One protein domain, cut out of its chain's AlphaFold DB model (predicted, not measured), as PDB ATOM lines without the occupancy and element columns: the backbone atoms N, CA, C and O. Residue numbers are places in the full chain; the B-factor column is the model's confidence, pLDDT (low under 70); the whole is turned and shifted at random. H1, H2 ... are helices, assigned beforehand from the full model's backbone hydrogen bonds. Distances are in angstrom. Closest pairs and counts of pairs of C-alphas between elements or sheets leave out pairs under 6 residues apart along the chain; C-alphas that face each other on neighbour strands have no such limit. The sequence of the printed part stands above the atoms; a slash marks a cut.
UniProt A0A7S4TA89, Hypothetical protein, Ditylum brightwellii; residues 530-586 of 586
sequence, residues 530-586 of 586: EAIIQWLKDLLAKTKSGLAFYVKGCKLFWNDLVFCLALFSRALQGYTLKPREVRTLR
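What this domain is: This is residues 530 to 586 of the 586 residues of the protein "Hypothetical protein" of Ditylum brightwellii (UniProt A0A7S4TA89). Picture one long helix, H1, that makes nearly the whole length of a rod, with the chain folded back at its far end so that a short helix, H2, sits beside the last part of H1 like a small hook. The greater part of H1, residues 530 to 559, sticks out with nothing beside it. The printed part has 57 residues with two named helices, H1 then H2, and no named strand; its class is all helix. The whole is extended, with a radius of gyration of the C-alphas of 20.4 A and spans of 66 by 17 by 9 A.

Where its parts are: Find C-alpha 530 at (27.254, 49.373, -0.512), where H1 begins; H1 holds residues 530 to 572, is 62.3 A long from first to last C-alpha, and ends at C-alpha 572 at (67.304, 51.603, -48.140). After the 6 residues between the two helices, look for C-alpha 579 at (56.279, 39.976, -52.540), where H2 begins; it holds residues 579 to 585 and is 10.1 A long from first to last C-alpha.

How they stand to each other: Compare H1 with H2 at Cys 564 and Leu 585, whose C-alphas are their closest, 6.4 A apart. The two helices are close but not clearly touching, with 2 pairs of C-alphas within 8 A. Their lines stand at a steep tilt of 45 degrees, and they run opposite ways. In H1 and H2 every O i to N i+4 pair is within hydrogen-bond range. Residues 569 to 574, of which 569 to 572 belong to H1, stand free.

The domain as a whole: Look at Glu 530 and Gly 574 for the two C-alphas farthest apart, 66.2 A. The printed part has no cut, and it ends at residue 586, the chain's last residue. The link from H1 to H2 is short. The mean pLDDT of the printed part is 85.2; residues 530 to 532 are under 70.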
ATOM      1  N   GLU A 530      26.879  50.742  -0.151       61.50
ATOM      2  CA  GLU A 530      27.254  49.373  -0.512       61.50
ATOM      3  C   GLU A 530      27.100  49.133  -2.014       61.50
ATOM      4  O   GLU A 530      28.048  48.667  -2.659       61.50
ATOM      5  N   ALA A 531      25.980  49.574  -2.592       57.25
ATOM      6  CA  ALA A 531      25.753  49.528  -4.034       57.25
ATOM      7  C   ALA A 531      26.765  50.395  -4.803       57.25
ATOM      8  O   ALA A 531      27.284  49.971  -5.837       57.25
ATOM      9  N   ILE A 532      27.123  51.576  -4.280       63.91
ATOM     10  CA  ILE A 532      28.154  52.442  -4.876       63.91
ATOM     11  C   ILE A 532      29.528  51.770  -4.812       63.91
ATOM     12  O   ILE A 532      30.273  51.820  -5.788       63.91
ATOM     13  N   ILE A 533      29.879  51.117  -3.699       75.75
ATOM     14  CA  ILE A 533      31.156  50.401  -3.577       75.75
ATOM     15  C   ILE A 533      31.216  49.222  -4.554       75.75
ATOM     16  O   ILE A 533      32.257  49.014  -5.179       75.75
ATOM     17  N   GLN A 534      30.133  48.458  -4.707       72.25
ATOM     18  CA  GLN A 534      30.066  47.363  -5.682       72.25
ATOM     19  C   GLN A 534      30.140  47.884  -7.118       72.25
ATOM     20  O   GLN A 534      30.975  47.420  -7.892       72.25
ATOM     21  N   TRP A 535      29.367  48.919  -7.448       76.12
ATOM     22  CA  TRP A 535      29.420  49.565  -8.755       76.12
ATOM     23  C   TRP A 535      30.813  50.120  -9.064       76.12
ATOM     24  O   TRP A 535      31.332  49.905 -10.157       76.12
ATOM     25  N   LEU A 536      31.472  50.766  -8.097       80.31
ATOM     26  CA  LEU A 536      32.822  51.303  -8.257       80.31
ATOM     27  C   LEU A 536      33.856  50.184  -8.443       80.31
ATOM     28  O   LEU A 536      34.758  50.327  -9.268       80.31
ATOM     29  N   LYS A 537      33.718  49.057  -7.730       84.25
ATOM     30  CA  LYS A 537      34.563  47.865  -7.926       84.25
ATOM     31  C   LYS A 537      34.401  47.293  -9.333       84.25
ATOM     32  O   LYS A 537      35.410  47.032  -9.991       84.25
ATOM     33  N   ASP A 538      33.169  47.173  -9.818       78.88
ATOM     34  CA  ASP A 538      32.872  46.692 -11.170       78.88
ATOM     35  C   ASP A 538      33.401  47.637 -12.246       78.88
ATOM     36  O   ASP A 538      33.971  47.204 -13.251       78.88
ATOM     37  N   LEU A 539      33.259  48.943 -12.028       81.19
ATOM     38  CA  LEU A 539      33.770  49.956 -12.940       81.19
ATOM     39  C   LEU A 539      35.295  49.919 -12.971       81.19
ATOM     40  O   LEU A 539      35.882  49.918 -14.049       81.19
ATOM     41  N   LEU A 540      35.952  49.784 -11.820       88.62
ATOM     42  CA  LEU A 540      37.409  49.680 -11.721       88.62
ATOM     43  C   LEU A 540      37.925  48.389 -12.377       88.62
ATOM     44  O   LEU A 540      38.914  48.430 -13.113       88.62
ATOM     45  N   ALA A 541      37.223  47.264 -12.210       84.50
ATOM     46  CA  ALA A 541      37.534  46.008 -12.891       84.50
ATOM     47  C   ALA A 541      37.396  46.133 -14.421       84.50
ATOM     48  O   ALA A 541      38.317  45.769 -15.162       84.50
ATOM     49  N   LYS A 542      36.298  46.730 -14.905       86.44
ATOM     50  CA  LYS A 542      36.081  47.003 -16.336       86.44
ATOM     51  C   LYS A 542      37.134  47.960 -16.889       86.44
ATOM     52  O   LYS A 542      37.708  47.683 -17.940       86.44
ATOM     53  N   THR A 543      37.477  49.011 -16.152       88.44
ATOM     54  CA  THR A 543      38.514  49.976 -16.548       88.44
ATOM     55  C   THR A 543      39.881  49.302 -16.633       88.44
ATOM     56  O   THR A 543      40.596  49.492 -17.612       88.44
ATOM     57  N   LYS A 544      40.226  48.430 -15.673       90.19
ATOM     58  CA  LYS A 544      41.463  47.633 -15.705       90.19
ATOM     59  C   LYS A 544      41.509  46.702 -16.918       90.19
ATOM     60  O   LYS A 544      42.550  46.599 -17.563       90.19
ATOM     61  N   SER A 545      40.390  46.056 -17.255       82.88
ATOM     62  CA  SER A 545      40.299  45.197 -18.443       82.88
ATOM     63  C   SER A 545      40.427  45.993 -19.751       82.88
ATOM     64  O   SER A 545      41.176  45.590 -20.642       82.88
ATOM     65  N   GLY A 546      39.794  47.169 -19.833       86.75
ATOM     66  CA  GLY A 546      39.903  48.079 -20.973       86.75
ATOM     67  C   GLY A 546      41.314  48.646 -21.134       86.75
ATOM     68  O   GLY A 546      41.841  48.702 -22.242       86.75
ATOM     69  N   LEU A 547      41.978  48.977 -20.024       86.69
ATOM     70  CA  LEU A 547      43.355  49.465 -20.028       86.69
ATOM     71  C   LEU A 547      44.342  48.361 -20.425       86.69
ATOM     72  O   LEU A 547      45.249  48.604 -21.217       86.69
ATOM     73  N   ALA A 548      44.136  47.125 -19.961       82.38
ATOM     74  CA  ALA A 548      44.922  45.973 -20.401       82.38
ATOM     75  C   ALA A 548      44.744  45.696 -21.905       82.38
ATOM     76  O   ALA A 548      45.720  45.394 -22.595       82.38
ATOM     77  N   PHE A 549      43.522  45.845 -22.427       86.75
ATOM     78  CA  PHE A 549      43.248  45.758 -23.860       86.75
ATOM     79  C   PHE A 549      43.978  46.859 -24.643       86.75
ATOM     80  O   PHE A 549      44.650  46.558 -25.628       86.75
ATOM     81  N   TYR A 550      43.934  48.107 -24.163       89.19
ATOM     82  CA  TYR A 550      44.615  49.239 -24.794       89.19
ATOM     83  C   TYR A 550      46.139  49.069 -24.802       89.19
ATOM     84  O   TYR A 550      46.767  49.182 -25.850       89.19
ATOM     85  N   VAL A 551      46.741  48.686 -23.669       88.19
ATOM     86  CA  VAL A 551      48.186  48.412 -23.569       88.19
ATOM     87  C   VAL A 551      48.599  47.282 -24.511       88.19
ATOM     88  O   VAL A 551      49.627  47.375 -25.187       88.19
ATOM     89  N   LYS A 552      47.793  46.217 -24.601       87.44
ATOM     90  CA  LYS A 552      48.057  45.110 -25.525       87.44
ATOM     91  C   LYS A 552      47.945  45.562 -26.983       87.44
ATOM     92  O   LYS A 552      48.802  45.181 -27.777       87.44
ATOM     93  N   GLY A 553      46.966  46.408 -27.307       88.62
ATOM     94  CA  GLY A 553      46.813  47.040 -28.620       88.62
ATOM     95  C   GLY A 553      48.006  47.924 -28.990       88.62
ATOM     96  O   GLY A 553      48.593  47.737 -30.051       88.62
ATOM     97  N   CYS A 554      48.444  48.807 -28.088       90.12
ATOM     98  CA  CYS A 554      49.620  49.657 -28.293       90.12
ATOM     99  C   CYS A 554      50.909  48.846 -28.460       90.12
ATOM    100  O   CYS A 554      51.742  49.192 -29.293       90.12
ATOM    101  N   LYS A 555      51.078  47.744 -27.714       90.19
ATOM    102  CA  LYS A 555      52.235  46.850 -27.872       90.19
ATOM    103  C   LYS A 555      52.245  46.162 -29.240       90.19
ATOM    104  O   LYS A 555      53.308  46.016 -29.836       90.19
ATOM    105  N   LEU A 556      51.076  45.743 -29.726       89.25
ATOM    106  CA  LEU A 556      50.926  45.132 -31.049       89.25
ATOM    107  C   LEU A 556      51.240  46.155 -32.148       89.25
ATOM    108  O   LEU A 556      52.096  45.900 -32.986       89.25
ATOM    109  N   PHE A 557      50.674  47.359 -32.036       89.50
ATOM    110  CA  PHE A 557      50.948  48.471 -32.946       89.50
ATOM    111  C   PHE A 557      52.429  48.872 -32.967       89.50
ATOM    112  O   PHE A 557      52.994  49.106 -34.030       89.50
ATOM    113  N   TRP A 558      53.088  48.922 -31.804       92.00
ATOM    114  CA  TRP A 558      54.518  49.226 -31.726       92.00
ATOM    115  C   TRP A 558      55.370  48.164 -32.424       92.00
ATOM    116  O   TRP A 558      56.294  48.502 -33.161       92.00
ATOM    117  N   ASN A 559      55.048  46.882 -32.229       90.06
ATOM    118  CA  ASN A 559      55.746  45.793 -32.909       90.06
ATOM    119  C   ASN A 559      55.573  45.874 -34.433       90.06
ATOM    120  O   ASN A 559      56.553  45.698 -35.157       90.06
ATOM    121  N   ASP A 560      54.367  46.200 -34.905       90.06
ATOM    122  CA  ASP A 560      54.090  46.384 -36.331       90.06
ATOM    123  C   ASP A 560      54.857  47.593 -36.891       90.06
ATOM    124  O   ASP A 560      55.474  47.509 -37.952       90.06
ATOM    125  N   LEU A 561      54.919  48.699 -36.144       91.75
ATOM    126  CA  LEU A 561      55.646  49.906 -36.541       91.75
ATOM    127  C   LEU A 561      57.163  49.668 -36.617       91.75
ATOM    128  O   LEU A 561      57.806  50.072 -37.588       91.75
ATOM    129  N   VAL A 562      57.737  48.962 -35.636       92.31
ATOM    130  CA  VAL A 562      59.152  48.550 -35.654       92.31
ATOM    131  C   VAL A 562      59.430  47.604 -36.823       92.31
ATOM    132  O   VAL A 562      60.455  47.745 -37.491       92.31
ATOM    133  N   PHE A 563      58.521  46.670 -37.114       89.81
ATOM    134  CA  PHE A 563      58.650  45.762 -38.252       89.81
ATOM    135  C   PHE A 563      58.627  46.516 -39.590       89.81
ATOM    136  O   PHE A 563      59.505  46.305 -40.430       89.81
ATOM    137  N   CYS A 564      57.699  47.461 -39.760       89.56
ATOM    138  CA  CYS A 564      57.645  48.335 -40.930       89.56
ATOM    139  C   CYS A 564      58.932  49.158 -41.081       89.56
ATOM    140  O   CYS A 564      59.517  49.183 -42.165       89.56
ATOM    141  N   LEU A 565      59.433  49.771 -40.000       91.62
ATOM    142  CA  LEU A 565      60.702  50.510 -40.017       91.62
ATOM    143  C   LEU A 565      61.895  49.616 -40.382       91.62
ATOM    144  O   LEU A 565      62.766  50.033 -41.148       91.62
ATOM    145  N   ALA A 566      61.927  48.375 -39.893       91.88
ATOM    146  CA  ALA A 566      62.967  47.417 -40.245       91.88
ATOM    147  C   ALA A 566      62.929  47.066 -41.744       91.88
ATOM    148  O   ALA A 566      63.979  47.052 -42.389       91.88
ATOM    149  N   LEU A 567      61.743  46.852 -42.325       89.75
ATOM    150  CA  LEU A 567      61.595  46.623 -43.769       89.75
ATOM    151  C   LEU A 567      62.025  47.845 -44.595       89.75
ATOM    152  O   LEU A 567      62.769  47.688 -45.565       89.75
ATOM    153  N   PHE A 568      61.650  49.057 -44.175       90.69
ATOM    154  CA  PHE A 568      62.109  50.299 -44.811       90.69
ATOM    155  C   PHE A 568      63.633  50.459 -44.748       90.69
ATOM    156  O   PHE A 568      64.258  50.785 -45.758       90.69
ATOM    157  N   SER A 569      64.257  50.177 -43.597       91.38
ATOM    158  CA  SER A 569      65.717  50.250 -43.456       91.38
ATOM    159  C   SER A 569      66.447  49.248 -44.357       91.38
ATOM    160  O   SER A 569      67.479  49.581 -44.939       91.38
ATOM    161  N   ARG A 570      65.890  48.041 -44.538       89.19
ATOM    162  CA  ARG A 570      66.444  47.014 -45.433       89.19
ATOM    163  C   ARG A 570      66.334  47.427 -46.894       89.19
ATOM    164  O   ARG A 570      67.300  47.276 -47.638       89.19
ATOM    165  N   ALA A 571      65.198  47.997 -47.289       88.62
ATOM    166  CA  ALA A 571      65.017  48.522 -48.638       88.62
ATOM    167  C   ALA A 571      66.025  49.644 -48.954       88.62
ATOM    168  O   ALA A 571      66.622  49.650 -50.029       88.62
ATOM    169  N   LEU A 572      66.293  50.543 -47.995       90.00
ATOM    170  CA  LEU A 572      67.304  51.603 -48.140       90.00
ATOM    171  C   LEU A 572      68.740  51.070 -48.274       90.00
ATOM    172  O   LEU A 572      69.567  51.710 -48.914       90.00
ATOM    173  N   GLN A 573      69.038  49.895 -47.714       93.19
ATOM    174  CA  GLN A 573      70.336  49.221 -47.858       93.19
ATOM    175  C   GLN A 573      70.487  48.470 -49.196       93.19
ATOM    176  O   GLN A 573      71.480  47.775 -49.398       93.19
ATOM    177  N   GLY A 574      69.523  48.599 -50.117       90.06
ATOM    178  CA  GLY A 574      69.558  47.961 -51.436       90.06
ATOM    179  C   GLY A 574      69.009  46.532 -51.461       90.06
ATOM    180  O   GLY A 574      69.184  45.830 -52.456       90.06
ATOM    181  N   TYR A 575      68.338  46.083 -50.395       90.31
ATOM    182  CA  TYR A 575      67.657  44.789 -50.388       90.31
ATOM    183  C   TYR A 575      66.345  44.858 -51.179       90.31
ATOM    184  O   TYR A 575      65.503  45.724 -50.936       90.31
ATOM    185  N   THR A 576      66.128  43.912 -52.091       89.31
ATOM    186  CA  THR A 576      64.853  43.769 -52.801       89.31
ATOM    187  C   THR A 576      63.841  43.029 -51.922       89.31
ATOM    188  O   THR A 576      63.997  41.846 -51.620       89.31
ATOM    189  N   LEU A 577      62.793  43.740 -51.489       84.75
ATOM    190  CA  LEU A 577      61.732  43.181 -50.645       84.75
ATOM    191  C   LEU A 577      60.995  42.040 -51.354       84.75
ATOM    192  O   LEU A 577      60.667  42.123 -52.542       84.75
ATOM    193  N   LYS A 578      60.673  40.981 -50.609       90.50
ATOM    194  CA  LYS A 578      59.893  39.860 -51.147       90.50
ATOM    195  C   LYS A 578      58.427  40.270 -51.346       90.50
ATOM    196  O   LYS A 578      57.899  41.047 -50.551       90.50
ATOM    197  N   PRO A 579      57.694  39.662 -52.300       87.31
ATOM    198  CA  PRO A 579      56.279  39.976 -52.540       87.31
ATOM    199  C   PRO A 579      55.376  39.865 -51.299       87.31
ATOM    200  O   PRO A 579      54.379  40.574 -51.196       87.31
ATOM    201  N   ARG A 580      55.722  38.993 -50.339       81.56
ATOM    202  CA  ARG A 580      54.996  38.870 -49.064       81.56
ATOM    203  C   ARG A 580      55.214  40.078 -48.150       81.56
ATOM    204  O   ARG A 580      54.243  40.567 -47.591       81.56
ATOM    205  N   GLU A 581      56.440  40.583 -48.057       85.94
ATOM    206  CA  GLU A 581      56.805  41.752 -47.240       85.94
ATOM    207  C   GLU A 581      56.173  43.027 -47.811       85.94
ATOM    208  O   GLU A 581      55.590  43.814 -47.074       85.94
ATOM    209  N   VAL A 582      56.167  43.165 -49.142       83.38
ATOM    210  CA  VAL A 582      55.482  44.268 -49.841       83.38
ATOM    211  C   VAL A 582      53.978  44.271 -49.546       83.38
ATOM    212  O   VAL A 582      53.385  45.331 -49.380       83.38
ATOM    213  N   ARG A 583      53.358  43.091 -49.429       80.94
ATOM    214  CA  ARG A 583      51.936  42.946 -49.077       80.94
ATOM    215  C   ARG A 583      51.645  43.134 -47.586       80.94
ATOM    216  O   ARG A 583      50.487  43.256 -47.233       80.94
ATOM    217  N   THR A 584      52.663  43.075 -46.727       79.12
ATOM    218  CA  THR A 584      52.508  43.366 -45.289       79.12
ATOM    219  C   THR A 584      52.666  44.861 -45.010       79.12
ATOM    220  O   THR A 584      52.165  45.359 -44.013       79.12
ATOM    221  N   LEU A 585      53.401  45.557 -45.882       76.62
ATOM    222  CA  LEU A 585      53.685  46.986 -45.796       76.62
ATOM    223  C   LEU A 585      52.581  47.840 -46.448       76.62
ATOM    224  O   LEU A 585      52.336  48.958 -46.002       76.62
ATOM    225  N   ARG A 586      51.939  47.315 -47.500       76.50
ATOM    226  CA  ARG A 586      50.703  47.852 -48.087       76.50
ATOM    227  C   ARG A 586      49.506  47.441 -47.242       76.50
ATOM    228  O   ARG A 586      48.636  48.313 -47.038       76.50
TER     229      ARG A 586